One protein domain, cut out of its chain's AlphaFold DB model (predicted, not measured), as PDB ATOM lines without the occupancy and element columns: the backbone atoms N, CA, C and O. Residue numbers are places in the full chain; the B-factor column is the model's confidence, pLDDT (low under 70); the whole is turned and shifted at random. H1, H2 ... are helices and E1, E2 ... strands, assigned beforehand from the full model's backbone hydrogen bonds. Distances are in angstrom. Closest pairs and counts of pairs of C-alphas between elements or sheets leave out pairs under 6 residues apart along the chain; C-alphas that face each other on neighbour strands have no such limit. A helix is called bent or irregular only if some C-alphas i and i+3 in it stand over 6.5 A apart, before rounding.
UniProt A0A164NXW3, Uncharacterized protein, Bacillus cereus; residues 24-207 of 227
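AT A GLANCE: This is residues 24 to 207 of the 227 residues of an uncharacterized protein of Bacillus cereus (UniProt A0A164NXW3). Two small three-stranded sheets stand on either side of two long helices, H2 and H4, which fill the middle; H6 covers the far face of the sheet E1 E6 E5, and H3 the far face of the sheet E2 E3 E4. Both sheets are antiparallel and twisted. The 184 printed residues hold six named helices and six named strands, in the order E1 H1 H2 E2 E3 H3 E4 H4 H5 E5 E6 H6, class mixed. The whole is compact, with a radius of gyration of the C-alphas of 16.7 A, and flat, spanning 51 by 42 by 22 A.

IN THESE COORDINATES: E1, residues 24 to 30, begins at C-alpha 24 (-8.348, 11.516, -60.678). H1 is residues 31 to 36, H2 49 to 66, 25.8 A long, E2 72 to 78, E3 83 to 89, H3 95 to 108, 20.0 A, and E4 125 to 132, 20.8 A. H4, residues 141 to 162, is 30.8 A long from C-alpha 141 (10.867, -5.720, -42.381), with a kink of 33 degrees near residue 154; it is irregular, but only just, with C-alphas 155 and 158 6.52 A apart. H5 is residues 164 to 169, E5 170 to 175, E6 180 to 186, and H6 194 to 205, 16.9 A, ending at C-alpha 205 (-6.610, -0.114, -68.264).

HOW THE PARTS SIT: In the sheet E1 E6 E5, N 27 and O 183 are 2.9 A apart, and N 173 and O 182, in the hairpin E5 and E6, 2.8 A. H2 is over E1 and E6 at a height of 8.9 A; the closest C-alphas of H2 and E1 are those of Trp 59 and Ser 27, 6.2 A. H4 is on the same face, over E6 and E5. H6 runs across the strands on the opposite face, at 77 degrees to E1 on the local plane. H1 and H5 only graze this sheet. H2 and H4 touch at Ser 49 and Glu 144, their closest C-alphas, 5.5 A. H4 and H5 touch only at the corner. In the sheet E2 E3 E4, N 76 and O 85, in the hairpin E2 and E3, are 2.8 A apart, as are N 86 and O 129. H2, over E2, and H4, over E3 and E4, are on one face, with H3 on the opposite face. Every O i to N i+4 pair is within hydrogen-bond range in H1, H2, H3 and H6; H4 has 13 of 18, and H5 0 of 2 but 3 of 3 O i to N i+3 pairs.

THE WHOLE: The C-alphas farthest apart, those of Tyr 115 and Glu 205, are 51.0 A apart. The printed part has no cut. The links H1 to H2 and H3 to E4 are long. Confidence is under 70 at residues 24 to 25, 40, 116 to 117, 119, 135 to 136, 187 to 188 and 192.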
ATOM      1  N   ILE A  24      -9.276  10.384 -60.616       59.34
ATOM      2  CA  ILE A  24      -8.348  11.516 -60.678       59.34
ATOM      3  C   ILE A  24      -6.893  11.057 -60.666       59.34
ATOM      4  O   ILE A  24      -6.054  11.680 -61.310       59.34
ATOM      5  N   GLY A  25      -6.569   9.981 -59.950       63.59
ATOM      6  CA  GLY A  25      -5.193   9.501 -59.873       63.59
ATOM      7  C   GLY A  25      -4.970   8.450 -58.792       63.59
ATOM      8  O   GLY A  25      -5.587   8.482 -57.727       63.59
ATOM      9  N   VAL A  26      -4.079   7.501 -59.086       71.38
ATOM     10  CA  VAL A  26      -3.563   6.520 -58.125       71.38
ATOM     11  C   VAL A  26      -2.174   6.953 -57.687       71.38
ATOM     12  O   VAL A  26      -1.387   7.469 -58.483       71.38
ATOM     13  N   SER A  27      -1.839   6.709 -56.428       75.12
ATOM     14  CA  SER A  27      -0.455   6.737 -55.967       75.12
ATOM     15  C   SER A  27      -0.191   5.441 -55.247       75.12
ATOM     16  O   SER A  27      -0.935   5.095 -54.342       75.12
ATOM     17  N   PHE A  28       0.818   4.690 -55.665       79.56
ATOM     18  CA  PHE A  28       1.095   3.397 -55.066       79.56
ATOM     19  C   PHE A  28       2.582   3.085 -55.105       79.56
ATOM     20  O   PHE A  28       3.346   3.658 -55.881       79.56
ATOM     21  N   VAL A  29       2.975   2.155 -54.249       80.38
ATOM     22  CA  VAL A  29       4.299   1.554 -54.224       80.38
ATOM     23  C   VAL A  29       4.142   0.059 -54.456       80.38
ATOM     24  O   VAL A  29       3.213  -0.562 -53.929       80.38
ATOM     25  N   ASP A  30       5.037  -0.512 -55.264       79.12
ATOM     26  CA  ASP A  30       5.094  -1.954 -55.455       79.12
ATOM     27  C   ASP A  30       5.750  -2.605 -54.232       79.12
ATOM     28  O   ASP A  30       6.878  -2.276 -53.855       79.12
ATOM     29  N   THR A  31       5.044  -3.525 -53.585       78.38
ATOM     30  CA  THR A  31       5.557  -4.204 -52.396       78.38
ATOM     31  C   THR A  31       6.754  -5.093 -52.730       78.38
ATOM     32  O   THR A  31       7.598  -5.275 -51.858       78.38
ATOM     33  N   ASN A  32       6.920  -5.553 -53.981       78.12
ATOM     34  CA  ASN A  32       8.136  -6.260 -54.400       78.12
ATOM     35  C   ASN A  32       9.373  -5.362 -54.379       78.12
ATOM     36  O   ASN A  32      10.475  -5.831 -54.083       78.12
ATOM     37  N   ASP A  33       9.214  -4.079 -54.707       76.88
ATOM     38  CA  ASP A  33      10.320  -3.126 -54.642       76.88
ATOM     39  C   ASP A  33      10.735  -2.876 -53.190       76.88
ATOM     40  O   ASP A  33      11.927  -2.764 -52.907       76.88
ATOM     41  N   LEU A  34       9.785  -2.908 -52.251       80.50
ATOM     42  CA  LEU A  34      10.088  -2.849 -50.818       80.50
ATOM     43  C   LEU A  34      10.865  -4.081 -50.347       80.50
ATOM     44  O   LEU A  34      11.770  -3.951 -49.526       80.50
ATOM     45  N   THR A  35      10.576  -5.262 -50.895       74.50
ATOM     46  CA  THR A  35      11.311  -6.496 -50.574       74.50
ATOM     47  C   THR A  35      12.792  -6.405 -50.955       74.50
ATOM     48  O   THR A  35      13.636  -7.008 -50.292       74.50
ATOM     49  N   LYS A  36      13.154  -5.610 -51.972       75.50
ATOM     50  CA  LYS A  36      14.565  -5.353 -52.332       75.50
ATOM     51  C   LYS A  36      15.297  -4.521 -51.277       75.50
ATOM     52  O   LYS A  36      16.504  -4.669 -51.117       75.50
ATOM     53  N   GLU A  37      14.559  -3.696 -50.540       70.50
ATOM     54  CA  GLU A  37      15.036  -2.915 -49.393       70.50
ATOM     55  C   GLU A  37      14.886  -3.686 -48.067       70.50
ATOM     56  O   GLU A  37      15.087  -3.126 -46.982       70.50
ATOM     57  N   SER A  38      14.531  -4.979 -48.133       75.44
ATOM     58  CA  SER A  38      14.443  -5.828 -46.951       75.44
ATOM     59  C   SER A  38      15.778  -5.846 -46.219       75.44
ATOM     60  O   SER A  38      16.864  -5.964 -46.792       75.44
ATOM     61  N   TYR A  39      15.697  -5.696 -44.902       76.56
ATOM     62  CA  TYR A  39      16.870  -5.677 -44.055       76.56
ATOM     63  C   TYR A  39      16.853  -6.916 -43.152       76.56
ATOM     64  O   TYR A  39      15.929  -7.097 -42.360       76.56
ATOM     65  N   PRO A  40      17.889  -7.773 -43.216       60.69
ATOM     66  CA  PRO A  40      17.900  -9.047 -42.494       60.69
ATOM     67  C   PRO A  40      18.111  -8.880 -40.983       60.69
ATOM     68  O   PRO A  40      18.002  -9.839 -40.222       60.69
ATOM     69  N   LYS A  41      18.461  -7.671 -40.524       78.19
ATOM     70  CA  LYS A  41      18.760  -7.385 -39.120       78.19
ATOM     71  C   LYS A  41      17.739  -6.440 -38.515       78.19
ATOM     72  O   LYS A  41      17.617  -5.300 -38.945       78.19
ATOM     73  N   LYS A  42      17.139  -6.902 -37.423       83.50
ATOM     74  CA  LYS A  42      16.414  -6.111 -36.426       83.50
ATOM     75  C   LYS A  42      17.014  -4.706 -36.238       83.50
ATOM     76  O   LYS A  42      18.200  -4.567 -35.933       83.50
ATOM     77  N   SER A  43      16.194  -3.673 -36.421       85.31
ATOM     78  CA  SER A  43      16.588  -2.261 -36.384       85.31
ATOM     79  C   SER A  43      15.967  -1.552 -35.181       85.31
ATOM     80  O   SER A  43      14.813  -1.784 -34.843       85.31
ATOM     81  N   LYS A  44      16.699  -0.635 -34.541       86.69
ATOM     82  CA  LYS A  44      16.141   0.210 -33.464       86.69
ATOM     83  C   LYS A  44      15.158   1.271 -33.976       86.69
ATOM     84  O   LYS A  44      14.410   1.844 -33.191       86.69
ATOM     85  N   HIS A  45      15.183   1.554 -35.276       89.06
ATOM     86  CA  HIS A  45      14.352   2.570 -35.918       89.06
ATOM     87  C   HIS A  45      13.753   2.034 -37.213       89.06
ATOM     88  O   HIS A  45      14.391   1.222 -37.892       89.06
ATOM     89  N   LEU A  46      12.572   2.538 -37.561       89.31
ATOM     90  CA  LEU A  46      11.954   2.285 -38.856       89.31
ATOM     91  C   LEU A  46      12.838   2.813 -39.994       89.31
ATOM     92  O   LEU A  46      13.514   3.840 -39.849       89.31
ATOM     93  N   ARG A  47      12.823   2.112 -41.126       87.00
ATOM     94  CA  ARG A  47      13.616   2.422 -42.321       87.00
ATOM     95  C   ARG A  47      12.755   2.673 -43.552       87.00
ATOM     96  O   ARG A  47      13.099   3.553 -44.332       87.00
ATOM     97  N   ILE A  48      11.663   1.931 -43.707       88.94
ATOM     98  CA  ILE A  48      10.868   1.857 -44.937       88.94
ATOM     99  C   ILE A  48       9.555   2.619 -44.772       88.94
ATOM    100  O   ILE A  48       9.275   3.557 -45.515       88.94
ATOM    101  N   SER A  49       8.770   2.247 -43.765       90.25
ATOM    102  CA  SER A  49       7.403   2.726 -43.561       90.25
ATOM    103  C   SER A  49       7.278   4.256 -43.488       90.25
ATOM    104  O   SER A  49       6.416   4.775 -44.196       90.25
ATOM    105  N   PRO A  50       8.155   5.023 -42.796       91.31
ATOM    106  CA  PRO A  50       8.060   6.483 -42.795       91.31
ATOM    107  C   PRO A  50       8.260   7.103 -44.177       91.31
ATOM    108  O   PRO A  50       7.593   8.072 -44.517       91.31
ATOM    109  N   GLN A  51       9.178   6.550 -44.973       89.44
ATOM    110  CA  GLN A  51       9.499   7.084 -46.297       89.44
ATOM    111  C   GLN A  51       8.362   6.809 -47.279       89.44
ATOM    112  O   GLN A  51       7.961   7.698 -48.027       89.44
ATOM    113  N   VAL A  52       7.820   5.587 -47.244       88.81
ATOM    114  CA  VAL A  52       6.684   5.184 -48.078       88.81
ATOM    115  C   VAL A  52       5.452   6.015 -47.733       88.81
ATOM    116  O   VAL A  52       4.853   6.606 -48.627       88.81
ATOM    117  N   MET A  53       5.105   6.121 -46.448       90.62
ATOM    118  CA  MET A  53       3.962   6.916 -45.995       90.62
ATOM    119  C   MET A  53       4.106   8.391 -46.378       90.62
ATOM    120  O   MET A  53       3.173   8.970 -46.925       90.62
ATOM    121  N   GLU A  54       5.277   8.995 -46.162       90.81
ATOM    122  CA  GLU A  54       5.538  10.385 -46.552       90.81
ATOM    123  C   GLU A  54       5.374  10.606 -48.059       90.81
ATOM    124  O   GLU A  54       4.744  11.572 -48.496       90.81
ATOM    125  N   GLN A  55       5.913   9.696 -48.872       86.50
ATOM    126  CA  GLN A  55       5.834   9.805 -50.323       86.50
ATOM    127  C   GLN A  55       4.394   9.665 -50.829       86.50
ATOM    128  O   GLN A  55       3.966  10.446 -51.681       86.50
ATOM    129  N   LEU A  56       3.643   8.709 -50.278       85.56
ATOM    130  CA  LEU A  56       2.235   8.515 -50.600       85.56
ATOM    131  C   LEU A  56       1.399   9.748 -50.198       85.56
ATOM    132  O   LEU A  56       0.578  10.211 -50.989       85.56
ATOM    133  N   MET A  57       1.651  10.346 -49.026       86.44
ATOM    134  CA  MET A  57       0.963  11.570 -48.584       86.44
ATOM    135  C   MET A  57       1.258  12.767 -49.494       86.44
ATOM    136  O   MET A  57       0.339  13.488 -49.885       86.44
ATOM    137  N   LYS A  58       2.521  12.949 -49.896       85.88
ATOM    138  CA  LYS A  58       2.920  13.983 -50.865       85.88
ATOM    139  C   LYS A  58       2.233  13.804 -52.215       85.88
ATOM    140  O   LYS A  58       1.801  14.783 -52.824       85.88
ATOM    141  N   TRP A  59       2.118  12.567 -52.693       82.00
ATOM    142  CA  TRP A  59       1.415  12.280 -53.940       82.00
ATOM    143  C   TRP A  59      -0.082  12.564 -53.836       82.00
ATOM    144  O   TRP A  59      -0.620  13.232 -54.716       82.00
ATOM    145  N   MET A  60      -0.726  12.161 -52.741       82.88
ATOM    146  CA  MET A  60      -2.127  12.493 -52.481       82.88
ATOM    147  C   MET A  60      -2.350  14.016 -52.455       82.88
ATOM    148  O   MET A  60      -3.244  14.524 -53.131       82.88
ATOM    149  N   ALA A  61      -1.512  14.761 -51.730       82.75
ATOM    150  CA  ALA A  61      -1.561  16.223 -51.672       82.75
ATOM    151  C   ALA A  61      -1.420  16.876 -53.062       82.75
ATOM    152  O   ALA A  61      -2.156  17.809 -53.402       82.75
ATOM    153  N   SER A  62      -0.512  16.356 -53.894       82.62
ATOM    154  CA  SER A  62      -0.322  16.807 -55.278       82.62
ATOM    155  C   SER A  62      -1.570  16.577 -56.138       82.62
ATOM    156  O   SER A  62      -2.005  17.483 -56.850       82.62
ATOM    157  N   MET A  63      -2.210  15.407 -56.023       78.25
ATOM    158  CA  MET A  63      -3.444  15.105 -56.763       78.25
ATOM    159  C   MET A  63      -4.593  16.036 -56.380       78.25
ATOM    160  O   MET A  63      -5.286  16.552 -57.251       78.25
ATOM    161  N   PHE A  64      -4.766  16.297 -55.086       79.50
ATOM    162  CA  PHE A  64      -5.753  17.249 -54.582       79.50
ATOM    163  C   PHE A  64      -5.497  18.676 -55.091       79.50
ATOM    164  O   PHE A  64      -6.417  19.369 -55.536       79.50
ATOM    165  N   THR A  65      -4.229  19.088 -55.124       81.94
ATOM    166  CA  THR A  65      -3.811  20.388 -55.667       81.94
ATOM    167  C   THR A  65      -4.130  20.512 -57.159       81.94
ATOM    168  O   THR A  65      -4.660  21.537 -57.580       81.94
ATOM    169  N   ALA A  66      -3.897  19.460 -57.953       79.94
ATOM    170  CA  ALA A  66      -4.229  19.436 -59.382       79.94
ATOM    171  C   ALA A  66      -5.736  19.598 -59.667       79.94
ATOM    172  O   ALA A  66      -6.121  19.958 -60.776       79.94
ATOM    173  N   GLN A  67      -6.589  19.369 -58.664       75.56
ATOM    174  CA  GLN A  67      -8.044  19.528 -58.734       75.56
ATOM    175  C   GLN A  67      -8.541  20.836 -58.107       75.56
ATOM    176  O   GLN A  67      -9.722  20.951 -57.782       75.56
ATOM    177  N   ASN A  68      -7.653  21.814 -57.899       79.31
ATOM    178  CA  ASN A  68      -7.948  23.088 -57.233       79.31
ATOM    179  C   ASN A  68      -8.492  22.941 -55.799       79.31
ATOM    180  O   ASN A  68      -9.168  23.834 -55.295       79.31
ATOM    181  N   ASN A  69      -8.178  21.831 -55.127       78.31
ATOM    182  CA  ASN A  69      -8.581  21.552 -53.752       78.31
ATOM    183  C   ASN A  69      -7.339  21.230 -52.912       78.31
ATOM    184  O   ASN A  69      -7.145  20.072 -52.559       78.31
ATOM    185  N   PRO A  70      -6.448  22.197 -52.633       81.81
ATOM    186  CA  PRO A  70      -5.159  21.905 -52.021       81.81
ATOM    187  C   PRO A  70      -5.313  21.283 -50.629       81.81
ATOM    188  O   PRO A  70      -6.042  21.787 -49.773       81.81
ATOM    189  N   VAL A  71      -4.576  20.196 -50.407       82.06
ATOM    190  CA  VAL A  71      -4.457  19.506 -49.120       82.06
ATOM    191  C   VAL A  71      -2.988  19.505 -48.741       82.06
ATOM    192  O   VAL A  71      -2.155  19.053 -49.524       82.06
ATOM    193  N   PHE A  72      -2.662  19.984 -47.542       87.81
ATOM    194  CA  PHE A  72      -1.291  19.996 -47.042       87.81
ATOM    195  C   PHE A  72      -1.167  18.959 -45.940       87.81
ATOM    196  O   PHE A  72      -1.707  19.139 -44.847       87.81
ATOM    197  N   ALA A  73      -0.494  17.857 -46.253       88.56
ATOM    198  CA  ALA A  73      -0.301  16.766 -45.322       88.56
ATOM    199  C   ALA A  73       1.069  16.109 -45.505       88.56
ATOM    200  O   ALA A  73       1.590  16.033 -46.618       88.56
ATOM    201  N   SER A  74       1.634  15.618 -44.405       90.56
ATOM    202  CA  SER A  74       2.939  14.953 -44.370       90.56
ATOM    203  C   SER A  74       2.976  13.900 -43.271       90.56
ATOM    204  O   SER A  74       2.345  14.060 -42.227       90.56
ATOM    205  N   CYS A  75       3.756  12.849 -43.476       93.50
ATOM    206  CA  CYS A  75       4.140  11.876 -42.472       93.50
ATOM    207  C   CYS A  75       5.398  12.340 -41.724       93.50
ATOM    208  O   CYS A  75       6.423  12.663 -42.319       93.50
ATOM    209  N   VAL A  76       5.353  12.300 -40.397       94.19
ATOM    210  CA  VAL A  76       6.473  12.610 -39.508       94.19
ATOM    211  C   VAL A  76       6.802  11.371 -38.684       94.19
ATOM    212  O   VAL A  76       5.925  10.768 -38.073       94.19
ATOM    213  N   TYR A  77       8.079  10.987 -38.648       94.44
ATOM    214  CA  TYR A  77       8.577   9.935 -37.760       94.44
ATOM    215  C   TYR A  77       9.562  10.510 -36.746       94.44
ATOM    216  O   TYR A  77      10.689  10.896 -37.083       94.44
ATOM    217  N   TYR A  78       9.146  10.543 -35.484       93.12
ATOM    218  CA  TYR A  78       9.968  10.978 -34.370       93.12
ATOM    219  C   TYR A  78      10.736   9.796 -33.769       93.12
ATOM    220  O   TYR A  78      10.273   9.082 -32.880       93.12
ATOM    221  N   LYS A  79      11.958   9.601 -34.278       91.31
ATOM    222  CA  LYS A  79      12.863   8.501 -33.908       91.31
ATOM    223  C   LYS A  79      13.099   8.318 -32.400       91.31
ATOM    224  O   LYS A  79      13.126   7.154 -32.002       91.31
ATOM    225  N   PRO A  80      13.297   9.374 -31.581       90.19
ATOM    226  CA  PRO A  80      13.616   9.211 -30.160       90.19
ATOM    227  C   PRO A  80      12.535   8.477 -29.363       90.19
ATOM    228  O   PRO A  80      12.875   7.639 -28.538       90.19
ATOM    229  N   LEU A  81      11.258   8.739 -29.660       90.19
ATOM    230  CA  LEU A  81      10.119   8.073 -29.013       90.19
ATOM    231  C   LEU A  81       9.498   6.971 -29.878       90.19
ATOM    232  O   LEU A  81       8.533   6.344 -29.472       90.19
ATOM    233  N   GLN A  82      10.045   6.732 -31.074       92.38
ATOM    234  CA  GLN A  82       9.500   5.791 -32.054       92.38
ATOM    235  C   GLN A  82       8.030   6.074 -32.421       92.38
ATOM    236  O   GLN A  82       7.276   5.159 -32.731       92.38
ATOM    237  N   ILE A  83       7.633   7.344 -32.459       93.50
ATOM    238  CA  ILE A  83       6.264   7.748 -32.806       93.50
ATOM    239  C   ILE A  83       6.211   8.124 -34.283       93.50
ATOM    240  O   ILE A  83       7.053   8.888 -34.760       93.50
ATOM    241  N   ILE A  84       5.224   7.607 -35.008       94.50
ATOM    242  CA  ILE A  84       4.948   7.982 -36.397       94.50
ATOM    243  C   ILE A  84       3.562   8.607 -36.491       94.50
ATOM    244  O   ILE A  84       2.633   8.164 -35.821       94.50
ATOM    245  N   GLY A  85       3.403   9.637 -37.311       93.44
ATOM    246  CA  GLY A  85       2.125  10.313 -37.454       93.44
ATOM    247  C   GLY A  85       1.988  11.098 -38.739       93.44
ATOM    248  O   GLY A  85       2.957  11.318 -39.459       93.44
ATOM    249  N   PHE A  86       0.768  11.533 -39.008       92.94
ATOM    250  CA  PHE A  86       0.429  12.446 -40.078       92.94
ATOM    251  C   PHE A  86       0.062  13.805 -39.503       92.94
ATOM    252  O   PHE A  86      -0.678  13.893 -38.525       92.94
ATOM    253  N   VAL A  87       0.556  14.856 -40.142       92.25
ATOM    254  CA  VAL A  87       0.197  16.248 -39.869       92.25
ATOM    255  C   VAL A  87      -0.708  16.730 -40.991       92.25
ATOM    256  O   VAL A  87      -0.461  16.403 -42.152       92.25
ATOM    257  N   LEU A  88      -1.739  17.500 -40.646       89.50
ATOM    258  CA  LEU A  88      -2.662  18.100 -41.605       89.50
ATOM    259  C   LEU A  88      -2.759  19.611 -41.397       89.50
ATOM    260  O   LEU A  88      -2.874  20.091 -40.268       89.50
ATOM    261  N   SER A  89      -2.800  20.356 -42.499       88.44
ATOM    262  CA  SER A  89      -2.996  21.803 -42.508       88.44
ATOM    263  C   SER A  89      -3.908  22.251 -43.655       88.44
ATOM    264  O   SER A  89      -3.964  21.626 -44.716       88.44
ATOM    265  N   SER A  90      -4.619  23.363 -43.453       83.94
ATOM    266  CA  SER A  90      -5.337  24.085 -44.515       83.94
ATOM    267  C   SER A  90      -4.454  25.010 -45.349       83.94
ATOM    268  O   SER A  90      -4.897  25.508 -46.379       83.94
ATOM    269  N   THR A  91      -3.231  25.272 -44.904       88.25
ATOM    270  CA  THR A  91      -2.277  26.190 -45.541       88.25
ATOM    271  C   THR A  91      -0.923  25.500 -45.723       88.25
ATOM    272  O   THR A  91      -0.571  24.627 -44.922       88.25
ATOM    273  N   PRO A  92      -0.136  25.880 -46.746       89.50
ATOM    274  CA  PRO A  92       1.188  25.310 -46.954       89.50
ATOM    275  C   PRO A  92       2.080  25.490 -45.725       89.50
ATOM    276  O   PRO A  92       2.050  26.539 -45.087       89.50
ATOM    277  N   TYR A  93       2.902  24.489 -45.427       90.88
ATOM    278  CA  TYR A  93       3.912  24.544 -44.373       90.88
ATOM    279  C   TYR A  93       5.202  23.872 -44.843       90.88
ATOM    280  O   TYR A  93       5.202  23.043 -45.757       90.88
ATOM    281  N   SER A  94       6.321  24.245 -44.224       89.88
ATOM    282  CA  SER A  94       7.613  23.600 -44.486       89.88
ATOM    283  C   SER A  94       7.754  22.292 -43.706       89.88
ATOM    284  O   SER A  94       7.147  22.131 -42.654       89.88
ATOM    285  N   GLU A  95       8.619  21.373 -44.147       87.56
ATOM    286  CA  GLU A  95       8.893  20.128 -43.404       87.56
ATOM    287  C   GLU A  95       9.304  20.395 -41.945       87.56
ATOM    288  O   GLU A  95       8.867  19.691 -41.037       87.56
ATOM    289  N   LYS A  96      10.095  21.453 -41.714       89.44
ATOM    290  CA  LYS A  96      10.487  21.883 -40.365       89.44
ATOM    291  C   LYS A  96       9.280  22.308 -39.540       89.44
ATOM    292  O   LYS A  96       9.093  21.813 -38.442       89.44
ATOM    293  N   GLU A  97       8.435  23.166 -40.099       90.69
ATOM    294  CA  GLU A  97       7.248  23.675 -39.411       90.69
ATOM    295  C   GLU A  97       6.235  22.561 -39.111       90.69
ATOM    296  O   GLU A  97       5.697  22.497 -38.012       90.69
ATOM    297  N   GLY A  98       6.033  21.624 -40.045       90.94
ATOM    298  CA  GLY A  98       5.186  20.451 -39.819       90.94
ATOM    299  C   GLY A  98       5.736  19.531 -38.730       90.94
ATOM    300  O   GLY A  98       4.979  19.019 -37.909       90.94
ATOM    301  N   LYS A  99       7.061  19.349 -38.683       92.06
ATOM    302  CA  LYS A  99       7.715  18.594 -37.613       92.06
ATOM    303  C   LYS A  99       7.596  19.307 -36.266       92.06
ATOM    304  O   LYS A  99       7.249  18.643 -35.297       92.06
ATOM    305  N   ALA A 100       7.854  20.612 -36.201       91.62
ATOM    306  CA  ALA A 100       7.698  21.409 -34.985       91.62
ATOM    307  C   ALA A 100       6.266  21.298 -34.445       91.62
ATOM    308  O   ALA A 100       6.074  20.916 -33.295       91.62
ATOM    309  N   TYR A 101       5.267  21.478 -35.316       92.88
ATOM    310  CA  TYR A 101       3.862  21.284 -34.964       92.88
ATOM    311  C   TYR A 101       3.571  19.880 -34.437       92.88
ATOM    312  O   TYR A 101       2.902  19.729 -33.421       92.88
ATOM    313  N   PHE A 102       4.094  18.839 -35.089       93.69
ATOM    314  CA  PHE A 102       3.912  17.467 -34.620       93.69
ATOM    315  C   PHE A 102       4.484  17.244 -33.216       93.69
ATOM    316  O   PHE A 102       3.866  16.570 -32.396       93.69
ATOM    317  N   LEU A 103       5.661  17.804 -32.934       92.88
ATOM    318  CA  LEU A 103       6.321  17.685 -31.635       92.88
ATOM    319  C   LEU A 103       5.577  18.440 -30.534       92.88
ATOM    320  O   LEU A 103       5.408  17.893 -29.445       92.88
ATOM    321  N   ASP A 104       5.096  19.646 -30.825       91.38
ATOM    322  CA  ASP A 104       4.259  20.412 -29.903       91.38
ATOM    323  C   ASP A 104       2.934  19.687 -29.636       91.38
ATOM    324  O   ASP A 104       2.554  19.514 -28.481       91.38
ATOM    325  N   TYR A 105       2.303  19.131 -30.674       91.81
ATOM    326  CA  TYR A 105       1.087  18.331 -30.533       91.81
ATOM    327  C   TYR A 105       1.304  17.103 -29.638       91.81
ATOM    328  O   TYR A 105       0.493  16.804 -28.769       91.81
ATOM    329  N   LEU A 106       2.416  16.382 -29.803       92.69
ATOM    330  CA  LEU A 106       2.756  15.262 -28.923       92.69
ATOM    331  C   LEU A 106       3.016  15.720 -27.478       92.69
ATOM    332  O   LEU A 106       2.635  15.020 -26.537       92.69
ATOM    333  N   ARG A 107       3.631  16.891 -27.281       91.38
ATOM    334  CA  ARG A 107       3.853  17.467 -25.947       91.38
ATOM    335  C   ARG A 107       2.531  17.763 -25.243       91.38
ATOM    336  O   ARG A 107       2.382  17.395 -24.080       91.38
ATOM    337  N   ASP A 108       1.563  18.337 -25.954       90.12
ATOM    338  CA  ASP A 108       0.217  18.600 -25.427       90.12
ATOM    339  C   ASP A 108      -0.505  17.305 -25.009       90.12
ATOM    340  O   ASP A 108      -1.307  17.301 -24.075       90.12
ATOM    341  N   TYR A 109      -0.164  16.181 -25.645       89.06
ATOM    342  CA  TYR A 109      -0.633  14.837 -25.290       89.06
ATOM    343  C   TYR A 109       0.195  14.147 -24.186       89.06
ATOM    344  O   TYR A 109      -0.057  12.986 -23.863       89.06
ATOM    345  N   GLY A 110       1.157  14.845 -23.574       90.56
ATOM    346  CA  GLY A 110       1.915  14.376 -22.411       90.56
ATOM    347  C   GLY A 110       3.224  13.649 -22.727       90.56
ATOM    348  O   GLY A 110       3.831  13.075 -21.819       90.56
ATOM    349  N   TYR A 111       3.693  13.664 -23.978       91.81
ATOM    350  CA  TYR A 111       4.987  13.075 -24.323       91.81
ATOM    351  C   TYR A 111       6.160  13.959 -23.859       91.81
ATOM    352  O   TYR A 111       6.097  15.185 -23.981       91.81
ATOM    353  N   PRO A 112       7.267  13.363 -23.364       88.69
ATOM    354  CA  PRO A 112       8.405  14.098 -22.814       88.69
ATOM    355  C   PRO A 112       9.298  14.658 -23.933       88.69
ATOM    356  O   PRO A 112      10.386  14.150 -24.201       88.69
ATOM    357  N   ILE A 113       8.813  15.690 -24.620       87.50
ATOM    358  CA  ILE A 113       9.498  16.339 -25.739       87.50
ATOM    359  C   ILE A 113      10.006  17.706 -25.292       87.50
ATOM    360  O   ILE A 113       9.226  18.564 -24.872       87.50
ATOM    361  N   GLU A 114      11.318  17.911 -25.412       82.19
ATOM    362  CA  GLU A 114      11.965  19.188 -25.109       82.19
ATOM    363  C   GLU A 114      11.395  20.322 -25.973       82.19
ATOM    364  O   GLU A 114      10.953  20.114 -27.109       82.19
ATOM    365  N   TYR A 115      11.389  21.539 -25.425       72.44
ATOM    366  CA  TYR A 115      11.029  22.719 -26.200       72.44
ATOM    367  C   TYR A 115      12.065  22.952 -27.293       72.44
ATOM    368  O   TYR A 115      13.267  23.007 -27.039       72.44
ATOM    369  N   THR A 116      11.575  23.093 -28.515       67.12
ATOM    370  CA  THR A 116      12.368  23.548 -29.650       67.12
ATOM    371  C   THR A 116      12.094  25.029 -29.861       67.12
ATOM    372  O   THR A 116      10.932  25.420 -29.892       67.12
ATOM    373  N   ASP A 117      13.124  25.837 -30.107       62.97
ATOM    374  CA  ASP A 117      12.971  27.255 -30.491       62.97
ATOM    375  C   ASP A 117      12.333  27.446 -31.891       62.97
ATOM    376  O   ASP A 117      12.328  28.544 -32.449       62.97
ATOM    377  N   GLU A 118      11.830  26.374 -32.510       71.75
ATOM    378  CA  GLU A 118      11.201  26.418 -33.826       71.75
ATOM    379  C   GLU A 118       9.817  27.071 -33.718       71.75
ATOM    380  O   GLU A 118       8.843  26.462 -33.286       71.75
ATOM    381  N   MET A 119       9.739  28.338 -34.127       63.31
ATOM    382  CA  MET A 119       8.491  29.092 -34.150       63.31
ATOM    383  C   MET A 119       7.531  28.515 -35.198       63.31
ATOM    384  O   MET A 119       7.816  28.532 -36.398       63.31
ATOM    385  N   ILE A 120       6.367  28.055 -34.743       77.75
ATOM    386  CA  ILE A 120       5.252  27.680 -35.613       77.75
ATOM    387  C   ILE A 120       4.493  28.957 -35.965       77.75
ATOM    388  O   ILE A 120       3.769  29.519 -35.145       77.75
ATOM    389  N   SER A 121       4.698  29.450 -37.183       71.81
ATOM    390  CA  SER A 121       4.040  30.665 -37.671       71.81
ATOM    391  C   SER A 121       2.683  30.379 -38.313       71.81
ATOM    392  O   SER A 121       1.821  31.255 -38.397       71.81
ATOM    393  N   ASN A 122       2.493  29.144 -38.775       74.00
ATOM    394  CA  ASN A 122       1.309  28.727 -39.487       74.00
ATOM    395  C   ASN A 122       0.142  28.418 -38.535       74.00
ATOM    396  O   ASN A 122       0.165  27.453 -37.777       74.00
ATOM    397  N   THR A 123      -0.928  29.206 -38.639       78.00
ATOM    398  CA  THR A 123      -2.176  29.029 -37.876       78.00
ATOM    399  C   THR A 123      -3.169  28.065 -38.536       78.00
ATOM    400  O   THR A 123      -4.286  27.907 -38.056       78.00
ATOM    401  N   GLY A 124      -2.812  27.478 -39.678       82.38
ATOM    402  CA  GLY A 124      -3.676  26.611 -40.477       82.38
ATOM    403  C   GLY A 124      -3.566  25.124 -40.152       82.38
ATOM    404  O   GLY A 124      -4.266  24.328 -40.785       82.38
ATOM    405  N   PHE A 125      -2.723  24.728 -39.194       88.12
ATOM    406  CA  PHE A 125      -2.681  23.341 -38.742       88.12
ATOM    407  C   PHE A 125      -4.029  22.913 -38.161       88.12
ATOM    408  O   PHE A 125      -4.648  23.624 -37.373       88.12
ATOM    409  N   ARG A 126      -4.491  21.735 -38.580       83.50
ATOM    410  CA  ARG A 126      -5.799  21.187 -38.193       83.50
ATOM    411  C   ARG A 126      -5.705  20.117 -37.115       83.50
ATOM    412  O   ARG A 126      -6.690  19.863 -36.431       83.50
ATOM    413  N   GLY A 127      -4.561  19.452 -37.008       85.12
ATOM    414  CA  GLY A 127      -4.385  18.315 -36.116       85.12
ATOM    415  C   GLY A 127      -3.266  17.391 -36.574       85.12
ATOM    416  O   GLY A 127      -2.711  17.546 -37.668       85.12
ATOM    417  N   ALA A 128      -2.959  16.417 -35.724       88.88
ATOM    418  CA  ALA A 128      -2.096  15.301 -36.060       88.88
ATOM    419  C   ALA A 128      -2.732  13.975 -35.627       88.88
ATOM    420  O   ALA A 128      -3.400  13.893 -34.597       88.88
ATOM    421  N   VAL A 129      -2.509  12.928 -36.419       89.81
ATOM    422  CA  VAL A 129      -2.880  11.543 -36.100       89.81
ATOM    423  C   VAL A 129      -1.592  10.770 -35.934       89.81
ATOM    424  O   VAL A 129      -0.754  10.811 -36.829       89.81
ATOM    425  N   PHE A 130      -1.408  10.060 -34.829       92.94
ATOM    426  CA  PHE A 130      -0.159   9.349 -34.586       92.94
ATOM    427  C   PHE A 130      -0.376   7.994 -33.944       92.94
ATOM    428  O   PHE A 130      -1.434   7.698 -33.389       92.94
ATOM    429  N   VAL A 131       0.664   7.178 -34.043       91.25
ATOM    430  CA  VAL A 131       0.764   5.888 -33.386       91.25
ATOM    431  C   VAL A 131       2.099   5.825 -32.676       91.25
ATOM    432  O   VAL A 131       3.157   6.106 -33.248       91.25
ATOM    433  N   ASP A 132       2.021   5.441 -31.413       92.00
ATOM    434  CA  ASP A 132       3.171   5.131 -30.594       92.00
ATOM    435  C   ASP A 132       3.640   3.705 -30.893       92.00
ATOM    436  O   ASP A 132       2.920   2.734 -30.663       92.00
ATOM    437  N   LEU A 133       4.840   3.590 -31.462       89.38
ATOM    438  CA  LEU A 133       5.465   2.308 -31.772       89.38
ATOM    439  C   LEU A 133       6.584   1.987 -30.788       89.38
ATOM    440  O   LEU A 133       7.461   1.196 -31.145       89.38
ATOM    441  N   SER A 134       6.593   2.609 -29.602       83.00
ATOM    442  CA  SER A 134       7.519   2.279 -28.522       83.00
ATOM    443  C   SER A 134       7.319   0.823 -28.111       83.00
ATOM    444  O   SER A 134       6.562   0.440 -27.224       83.00
ATOM    445  N   THR A 135       8.004  -0.041 -28.845       69.31
ATOM    446  CA  THR A 135       8.020  -1.467 -28.603       69.31
ATOM    447  C   THR A 135       9.341  -1.763 -27.918       69.31
ATOM    448  O   THR A 135      10.403  -1.303 -28.336       69.31
ATOM    449  N   ASN A 136       9.313  -2.596 -26.876       63.56
ATOM    450  CA  ASN A 136      10.535  -3.087 -26.223       63.56
ATOM    451  C   ASN A 136      11.373  -4.000 -27.149       63.56
ATOM    452  O   ASN A 136      12.302  -4.674 -26.705       63.56
ATOM    453  N   THR A 137      11.041  -4.058 -28.442       74.50
ATOM    454  CA  THR A 137      11.608  -4.954 -29.439       74.50
ATOM    455  C   THR A 137      12.088  -4.185 -30.668       74.50
ATOM    456  O   THR A 137      11.400  -3.290 -31.141       74.50
ATOM    457  N   PRO A 138      13.237  -4.549 -31.256       81.31
ATOM    458  CA  PRO A 138      13.659  -3.974 -32.528       81.31
ATOM    459  C   PRO A 138      12.680  -4.282 -33.675       81.31
ATOM    460  O   PRO A 138      12.154  -5.393 -33.761       81.31
ATOM    461  N   PHE A 139      12.539  -3.342 -34.606       88.56
ATOM    462  CA  PHE A 139      11.708  -3.453 -35.803       88.56
ATOM    463  C   PHE A 139      12.308  -4.408 -36.840       88.56
ATOM    464  O   PHE A 139      13.531  -4.475 -37.010       88.56
ATOM    465  N   THR A 140      11.443  -5.131 -37.549       89.94
ATOM    466  CA  THR A 140      11.793  -5.982 -38.694       89.94
ATOM    467  C   THR A 140      11.106  -5.484 -39.959       89.94
ATOM    468  O   THR A 140      10.180  -4.674 -39.895       89.94
ATOM    469  N   PHE A 141      11.532  -5.997 -41.113       87.25
ATOM    470  CA  PHE A 141      10.867  -5.720 -42.381       87.25
ATOM    471  C   PHE A 141       9.369  -6.060 -42.318       87.25
ATOM    472  O   PHE A 141       8.535  -5.232 -42.668       87.25
ATOM    473  N   GLU A 142       9.018  -7.228 -41.778       87.69
ATOM    474  CA  GLU A 142       7.632  -7.691 -41.638       87.69
ATOM    475  C   GLU A 142       6.809  -6.754 -40.752       87.69
ATOM    476  O   GLU A 142       5.641  -6.499 -41.037       87.69
ATOM    477  N   PHE A 143       7.423  -6.199 -39.702       89.44
ATOM    478  CA  PHE A 143       6.776  -5.197 -38.861       89.44
ATOM    479  C   PHE A 143       6.462  -3.921 -39.650       89.44
ATOM    480  O   PHE A 143       5.350  -3.403 -39.567       89.44
ATOM    481  N   GLU A 144       7.406  -3.430 -40.455       90.25
ATOM    482  CA  GLU A 144       7.192  -2.235 -41.281       90.25
ATOM    483  C   GLU A 144       6.155  -2.455 -42.385       90.25
ATOM    484  O   GLU A 144       5.337  -1.571 -42.640       90.25
ATOM    485  N   ILE A 145       6.120  -3.643 -42.993       87.75
ATOM    486  CA  ILE A 145       5.036  -4.020 -43.905       87.75
ATOM    487  C   ILE A 145       3.699  -4.097 -43.155       87.75
ATOM    488  O   ILE A 145       2.675  -3.653 -43.672       87.75
ATOM    489  N   GLY A 146       3.690  -4.582 -41.911       88.31
ATOM    490  CA  GLY A 146       2.511  -4.553 -41.046       88.31
ATOM    491  C   GLY A 146       2.006  -3.131 -40.784       88.31
ATOM    492  O   GLY A 146       0.801  -2.888 -40.864       88.31
ATOM    493  N   ILE A 147       2.914  -2.177 -40.553       89.56
ATOM    494  CA  ILE A 147       2.567  -0.754 -40.423       89.56
ATOM    495  C   ILE A 147       1.885  -0.254 -41.699       89.56
ATOM    496  O   ILE A 147       0.808   0.333 -41.634       89.56
ATOM    497  N   LEU A 148       2.473  -0.512 -42.866       88.31
ATOM    498  CA  LEU A 148       1.902  -0.049 -44.128       88.31
ATOM    499  C   LEU A 148       0.521  -0.669 -44.389       88.31
ATOM    500  O   LEU A 148      -0.429   0.041 -44.693       88.31
ATOM    501  N   THR A 149       0.378  -1.980 -44.217       85.31
ATOM    502  CA  THR A 149      -0.828  -2.716 -44.639       85.31
ATOM    503  C   THR A 149      -1.983  -2.652 -43.643       85.31
ATOM    504  O   THR A 149      -3.138  -2.744 -44.051       85.31
ATOM    505  N   LYS A 150      -1.699  -2.482 -42.345       85.81
ATOM    506  CA  LYS A 150      -2.719  -2.508 -41.282       85.81
ATOM    507  C   LYS A 150      -2.898  -1.168 -40.590       85.81
ATOM    508  O   LYS A 150      -4.028  -0.781 -40.308       85.81
ATOM    509  N   LEU A 151      -1.801  -0.462 -40.319       85.81
ATOM    510  CA  LEU A 151      -1.828   0.757 -39.513       85.81
ATOM    511  C   LEU A 151      -2.106   2.000 -40.361       85.81
ATOM    512  O   LEU A 151      -2.911   2.838 -39.967       85.81
ATOM    513  N   MET A 152      -1.515   2.095 -41.556       87.19
ATOM    514  CA  MET A 152      -1.762   3.207 -42.480       87.19
ATOM    515  C   MET A 152      -3.256   3.409 -42.795       87.19
ATOM    516  O   MET A 152      -3.709   4.547 -42.685       87.19
ATOM    517  N   PRO A 153      -4.057   2.364 -43.111       84.50
ATOM    518  CA  PRO A 153      -5.495   2.529 -43.334       84.50
ATOM    519  C   PRO A 153      -6.242   3.088 -42.119       84.50
ATOM    520  O   PRO A 153      -7.188   3.854 -42.284       84.50
ATOM    521  N   GLN A 154      -5.822   2.724 -40.902       85.56
ATOM    522  CA  GLN A 154      -6.433   3.213 -39.663       85.56
ATOM    523  C   GLN A 154      -6.055   4.671 -39.394       85.56
ATOM    524  O   GLN A 154      -6.912   5.481 -39.061       85.56
ATOM    525  N   MET A 155      -4.782   5.022 -39.595       85.62
ATOM    526  CA  MET A 155      -4.284   6.391 -39.440       85.62
ATOM    527  C   MET A 155      -4.820   7.345 -40.510       85.62
ATOM    528  O   MET A 155      -4.879   8.550 -40.283       85.62
ATOM    529  N   PHE A 156      -5.194   6.825 -41.680       84.56
ATOM    530  CA  PHE A 156      -5.763   7.632 -42.749       84.56
ATOM    531  C   PHE A 156      -7.231   7.988 -42.510       84.56
ATOM    532  O   PHE A 156      -7.675   9.026 -42.985       84.56
ATOM    533  N   GLU A 157      -7.992   7.188 -41.761       83.62
ATOM    534  CA  GLU A 157      -9.425   7.439 -41.553       83.62
ATOM    535  C   GLU A 157      -9.717   8.829 -40.946       83.62
ATOM    536  O   GLU A 157     -10.552   9.557 -41.487       83.62
ATOM    537  N   PRO A 158      -9.004   9.300 -39.903       80.62
ATOM    538  CA  PRO A 158      -9.223  10.650 -39.393       80.62
ATOM    539  C   PRO A 158      -8.771  11.742 -40.380       80.62
ATOM    540  O   PRO A 158      -9.350  12.832 -40.405       80.62
ATOM    541  N   ILE A 159      -7.781  11.461 -41.238       82.69
ATOM    542  CA  ILE A 159      -7.393  12.368 -42.333       82.69
ATOM    543  C   ILE A 159      -8.540  12.463 -43.330       82.69
ATOM    544  O   ILE A 159      -9.007  13.556 -43.623       82.69
ATOM    545  N   ARG A 160      -9.058  11.322 -43.788       82.62
ATOM    546  CA  ARG A 160     -10.211  11.244 -44.684       82.62
ATOM    547  C   ARG A 160     -11.382  12.066 -44.141       82.62
ATOM    548  O   ARG A 160     -11.911  12.912 -44.854       82.62
ATOM    549  N   ASN A 161     -11.713  11.911 -42.861       79.75
ATOM    550  CA  ASN A 161     -12.805  12.650 -42.223       79.75
ATOM    551  C   ASN A 161     -12.553  14.166 -42.156       79.75
ATOM    552  O   ASN A 161     -13.459  14.965 -42.393       79.75
ATOM    553  N   SER A 162     -11.318  14.586 -41.882       75.06
ATOM    554  CA  SER A 162     -10.950  16.009 -41.807       75.06
ATOM    555  C   SER A 162     -10.841  16.704 -43.173       75.06
ATOM    556  O   SER A 162     -10.826  17.940 -43.239       75.06
ATOM    557  N   LEU A 163     -10.847  15.939 -44.270       76.00
ATOM    558  CA  LEU A 163     -11.018  16.444 -45.635       76.00
ATOM    559  C   LEU A 163     -12.487  16.775 -45.975       76.00
ATOM    560  O   LEU A 163     -12.769  17.331 -47.039       76.00
ATOM    561  N   GLY A 164     -13.440  16.480 -45.084       78.50
ATOM    562  CA  GLY A 164     -14.861  16.738 -45.314       78.50
ATOM    563  C   GLY A 164     -15.373  15.969 -46.533       78.50
ATOM    564  O   GLY A 164     -15.091  14.784 -46.684       78.50
ATOM    565  N   LYS A 165     -16.089  16.640 -47.448       75.75
ATOM    566  CA  LYS A 165     -16.597  15.988 -48.672       75.75
ATOM    567  C   LYS A 165     -15.482  15.364 -49.510       75.75
ATOM    568  O   LYS A 165     -15.717  14.309 -50.081       75.75
ATOM    569  N   LEU A 166     -14.288  15.968 -49.544       73.12
ATOM    570  CA  LEU A 166     -13.134  15.454 -50.294       73.12
ATOM    571  C   LEU A 166     -12.666  14.082 -49.786       73.12
ATOM    572  O   LEU A 166     -12.123  13.300 -50.559       73.12
ATOM    573  N   GLY A 167     -12.931  13.753 -48.518       73.38
ATOM    574  CA  GLY A 167     -12.635  12.440 -47.947       73.38
ATOM    575  C   GLY A 167     -13.359  11.297 -48.652       73.38
ATOM    576  O   GLY A 167     -12.785  10.231 -48.851       73.38
ATOM    577  N   ASN A 168     -14.584  11.527 -49.130       76.62
ATOM    578  CA  ASN A 168     -15.368  10.504 -49.835       76.62
ATOM    579  C   ASN A 168     -14.770  10.121 -51.194       76.62
ATOM    580  O   ASN A 168     -15.206   9.154 -51.807       76.62
ATOM    581  N   TYR A 169     -13.778  10.877 -51.652       76.44
ATOM    582  CA  TYR A 169     -13.097  10.680 -52.917       76.44
ATOM    583  C   TYR A 169     -11.719  10.047 -52.742       76.44
ATOM    584  O   TYR A 169     -11.066   9.809 -53.749       76.44
ATOM    585  N   ALA A 170     -11.264   9.786 -51.513       83.25
ATOM    586  CA  ALA A 170      -9.952   9.211 -51.242       83.25
ATOM    587  C   ALA A 170     -10.056   7.950 -50.376       83.25
ATOM    588  O   ALA A 170     -10.794   7.924 -49.392       83.25
ATOM    589  N   SER A 171      -9.273   6.923 -50.703       83.62
ATOM    590  CA  SER A 171      -9.144   5.721 -49.870       83.62
ATOM    591  C   SER A 171      -7.723   5.166 -49.911       83.62
ATOM    592  O   SER A 171      -7.022   5.304 -50.917       83.62
ATOM    593  N   VAL A 172      -7.306   4.536 -48.810       85.56
ATOM    594  CA  VAL A 172      -6.100   3.700 -48.770       85.56
ATOM    595  C   VAL A 172      -6.409   2.377 -49.440       85.56
ATOM    596  O   VAL A 172      -7.437   1.764 -49.169       85.56
ATOM    597  N   ILE A 173      -5.476   1.902 -50.252       85.56
ATOM    598  CA  ILE A 173      -5.583   0.625 -50.937       85.56
ATOM    599  C   ILE A 173      -4.439  -0.271 -50.537       85.56
ATOM    600  O   ILE A 173      -3.277   0.130 -50.554       85.56
ATOM    601  N   TYR A 174      -4.794  -1.513 -50.253       86.12
ATOM    602  CA  TYR A 174      -3.864  -2.614 -50.163       86.12
ATOM    603  C   TYR A 174      -4.376  -3.748 -51.053       86.12
ATOM    604  O   TYR A 174      -5.414  -4.340 -50.777       86.12
ATOM    605  N   ALA A 175      -3.653  -4.011 -52.138       85.00
ATOM    606  CA  ALA A 175      -3.947  -5.054 -53.111       85.00
ATOM    607  C   ALA A 175      -2.792  -6.075 -53.096       85.00
ATOM    608  O   ALA A 175      -1.846  -5.937 -53.883       85.00
ATOM    609  N   PRO A 176      -2.819  -7.066 -52.182       82.94
ATOM    610  CA  PRO A 176      -1.741  -8.044 -52.031       82.94
ATOM    611  C   PRO A 176      -1.502  -8.852 -53.307       82.94
ATOM    612  O   PRO A 176      -0.357  -8.967 -53.728       82.94
ATOM    613  N   GLU A 177      -2.561  -9.294 -53.989       84.06
ATOM    614  CA  GLU A 177      -2.461 -10.040 -55.256       84.06
ATOM    615  C   GLU A 177      -1.654  -9.269 -56.317       84.06
ATOM    616  O   GLU A 177      -0.800  -9.803 -57.031       84.06
ATOM    617  N   GLN A 178      -1.836  -7.949 -56.347       83.38
ATOM    618  CA  GLN A 178      -1.152  -7.047 -57.272       83.38
ATOM    619  C   GLN A 178       0.210  -6.557 -56.762       83.38
ATOM    620  O   GLN A 178       0.908  -5.846 -57.492       83.38
ATOM    621  N   ASN A 179       0.606  -6.939 -55.543       83.31
ATOM    622  CA  ASN A 179       1.757  -6.409 -54.810       83.31
ATOM    623  C   ASN A 179       1.757  -4.880 -54.736       83.31
ATOM    624  O   ASN A 179       2.762  -4.237 -55.026       83.31
ATOM    625  N   LYS A 180       0.616  -4.264 -54.407       84.81
ATOM    626  CA  LYS A 180       0.494  -2.799 -54.406       84.81
ATOM    627  C   LYS A 180      -0.152  -2.279 -53.137       84.81
ATOM    628  O   LYS A 180      -1.103  -2.851 -52.610       84.81
ATOM    629  N   ILE A 181       0.378  -1.158 -52.669       84.31
ATOM    630  CA  ILE A 181      -0.172  -0.387 -51.559       84.31
ATOM    631  C   ILE A 181      -0.128   1.096 -51.895       84.31
ATOM    632  O   ILE A 181       0.851   1.568 -52.473       84.31
ATOM    633  N   GLY A 182      -1.172   1.840 -51.545       83.69
ATOM    634  CA  GLY A 182      -1.245   3.234 -51.938       83.69
ATOM    635  C   GLY A 182      -2.527   3.955 -51.564       83.69
ATOM    636  O   GLY A 182      -3.239   3.556 -50.647       83.69
ATOM    637  N   PHE A 183      -2.806   5.018 -52.310       80.31
ATOM    638  CA  PHE A 183      -4.035   5.791 -52.263       80.31
ATOM    639  C   PHE A 183      -4.688   5.857 -53.640       80.31
ATOM    640  O   PHE A 183      -4.014   5.943 -54.672       80.31
ATOM    641  N   VAL A 184      -6.012   5.898 -53.629       79.50
ATOM    642  CA  VAL A 184      -6.861   6.133 -54.795       79.50
ATOM    643  C   VAL A 184      -7.632   7.421 -54.600       79.50
ATOM    644  O   VAL A 184      -8.161   7.644 -53.512       79.50
ATOM    645  N   LEU A 185      -7.713   8.227 -55.663       76.75
ATOM    646  CA  LEU A 185      -8.526   9.435 -55.717       76.75
ATOM    647  C   LEU A 185      -9.542   9.378 -56.870       76.75
ATOM    648  O   LEU A 185      -9.166   9.203 -58.028       76.75
ATOM    649  N   SER A 186     -10.821   9.599 -56.571       72.62
ATOM    650  CA  SER A 186     -11.934   9.581 -57.534       72.62
ATOM    651  C   SER A 186     -12.546  10.974 -57.760       72.62
ATOM    652  O   SER A 186     -12.399  11.863 -56.932       72.62
ATOM    653  N   LEU A 187     -13.246  11.178 -58.880       63.81
ATOM    654  CA  LEU A 187     -14.121  12.330 -59.182       63.81
ATOM    655  C   LEU A 187     -15.541  12.125 -58.646       63.81
ATOM    656  O   LEU A 187     -16.325  13.075 -58.622       63.81
ATOM    657  N   LYS A 188     -15.897  10.899 -58.244       68.56
ATOM    658  CA  LYS A 188     -17.182  10.561 -57.621       68.56
ATOM    659  C   LYS A 188     -16.946  10.028 -56.208       68.56
ATOM    660  O   LYS A 188     -15.954   9.332 -56.004       68.56
ATOM    661  N   PRO A 189     -17.816  10.351 -55.239       71.88
ATOM    662  CA  PRO A 189     -17.716   9.755 -53.918       71.88
ATOM    663  C   PRO A 189     -17.938   8.244 -54.035       71.88
ATOM    664  O   PRO A 189     -18.764   7.818 -54.842       71.88
ATOM    665  N   PHE A 190     -17.207   7.464 -53.248       72.88
ATOM    666  CA  PHE A 190     -17.314   6.007 -53.230       72.88
ATOM    667  C   PHE A 190     -17.198   5.468 -51.806       72.88
ATOM    668  O   PHE A 190     -16.600   6.097 -50.919       72.88
ATOM    669  N   GLU A 191     -17.780   4.292 -51.591       75.81
ATOM    670  CA  GLU A 191     -17.629   3.575 -50.328       75.81
ATOM    671  C   GLU A 191     -16.191   3.084 -50.176       75.81
ATOM    672  O   GLU A 191     -15.524   2.757 -51.150       75.81
ATOM    673  N   LYS A 192     -15.678   3.021 -48.944       69.56
ATOM    674  CA  LYS A 192     -14.253   2.724 -48.687       69.56
ATOM    675  C   LYS A 192     -13.743   1.491 -49.447       69.56
ATOM    676  O   LYS A 192     -12.646   1.532 -50.012       69.56
ATOM    677  N   ASP A 193     -14.563   0.446 -49.464       74.00
ATOM    678  CA  ASP A 193     -14.244  -0.867 -50.018       74.00
ATOM    679  C   ASP A 193     -14.312  -0.887 -51.554       74.00
ATOM    680  O   ASP A 193     -13.626  -1.678 -52.199       74.00
ATOM    681  N   GLU A 194     -15.048   0.050 -52.162       76.25
ATOM    682  CA  GLU A 194     -15.122   0.200 -53.620       76.25
ATOM    683  C   GLU A 194     -13.801   0.704 -54.215       76.25
ATOM    684  O   GLU A 194     -13.485   0.421 -55.371       76.25
ATOM    685  N   GLY A 195     -12.980   1.397 -53.413       78.06
ATOM    686  CA  GLY A 195     -11.692   1.940 -53.845       78.06
ATOM    687  C   GLY A 195     -10.761   0.887 -54.447       78.06
ATOM    688  O   GLY A 195     -10.072   1.170 -55.428       78.06
ATOM    689  N   VAL A 196     -10.767  -0.332 -53.898       81.06
ATOM    690  CA  VAL A 196      -9.934  -1.440 -54.388       81.06
ATOM    691  C   VAL A 196     -10.344  -1.852 -55.798       81.06
ATOM    692  O   VAL A 196      -9.469  -2.022 -56.640       81.06
ATOM    693  N   TYR A 197     -11.641  -1.959 -56.092       79.69
ATOM    694  CA  TYR A 197     -12.106  -2.326 -57.432       79.69
ATOM    695  C   TYR A 197     -11.704  -1.277 -58.467       79.69
ATOM    696  O   TYR A 197     -11.102  -1.619 -59.478       79.69
ATOM    697  N   TYR A 198     -11.893   0.006 -58.151       76.88
ATOM    698  CA  TYR A 198     -11.462   1.091 -59.036       76.88
ATOM    699  C   TYR A 198      -9.956   1.087 -59.304       76.88
ATOM    700  O   TYR A 198      -9.508   1.432 -60.396       76.88
ATOM    701  N   PHE A 199      -9.159   0.696 -58.312       81.81
ATOM    702  CA  PHE A 199      -7.722   0.541 -58.491       81.81
ATOM    703  C   PHE A 199      -7.361  -0.610 -59.416       81.81
ATOM    704  O   PHE A 199      -6.470  -0.453 -60.247       81.81
ATOM    705  N   LEU A 200      -8.027  -1.753 -59.265       82.94
ATOM    706  CA  LEU A 200      -7.802  -2.917 -60.114       82.94
ATOM    707  C   LEU A 200      -8.182  -2.609 -61.567       82.94
ATOM    708  O   LEU A 200      -7.346  -2.811 -62.445       82.94
ATOM    709  N   ASP A 201      -9.348  -2.004 -61.800       78.75
ATOM    710  CA  ASP A 201      -9.782  -1.567 -63.132       78.75
ATOM    711  C   ASP A 201      -8.756  -0.609 -63.760       78.75
ATOM    712  O   ASP A 201      -8.345  -0.770 -64.909       78.75
ATOM    713  N   TRP A 202      -8.263   0.362 -62.982       80.38
ATOM    714  CA  TRP A 202      -7.235   1.294 -63.447       80.38
ATOM    715  C   TRP A 202      -5.921   0.586 -63.808       80.38
ATOM    716  O   TRP A 202      -5.270   0.943 -64.793       80.38
ATOM    717  N   LEU A 203      -5.497  -0.413 -63.026       81.56
ATOM    718  CA  LEU A 203      -4.295  -1.190 -63.331       81.56
ATOM    719  C   LEU A 203      -4.454  -1.969 -64.636       81.56
ATOM    720  O   LEU A 203      -3.506  -2.011 -65.425       81.56
ATOM    721  N   GLU A 204      -5.623  -2.561 -64.875       83.06
ATOM    722  CA  GLU A 204      -5.938  -3.265 -66.118       83.06
ATOM    723  C   GLU A 204      -5.926  -2.307 -67.317       83.06
ATOM    724  O   GLU A 204      -5.203  -2.554 -68.283       83.06
ATOM    725  N   GLU A 205      -6.602  -1.155 -67.220       80.88
ATOM    726  CA  GLU A 205      -6.610  -0.114 -68.264       80.88
ATOM    727  C   GLU A 205      -5.204   0.357 -68.661       80.88
ATOM    728  O   GLU A 205      -4.964   0.756 -69.804       80.88
ATOM    729  N   LYS A 206      -4.262   0.358 -67.711       79.75
ATOM    730  CA  LYS A 206      -2.878   0.801 -67.935       79.75
ATOM    731  C   LYS A 206      -1.911  -0.332 -68.275       79.75
ATOM    732  O   LYS A 206      -0.733  -0.045 -68.485       79.75
ATOM    733  N   GLY A 207      -2.367  -1.585 -68.319       81.06
ATOM    734  CA  GLY A 207      -1.488  -2.746 -68.500       81.06
ATOM    735  C   GLY A 207      -0.464  -2.900 -67.365       81.06
ATOM    736  O   GLY A 207       0.656  -3.348 -67.589       81.06
TER     737      GLY A 207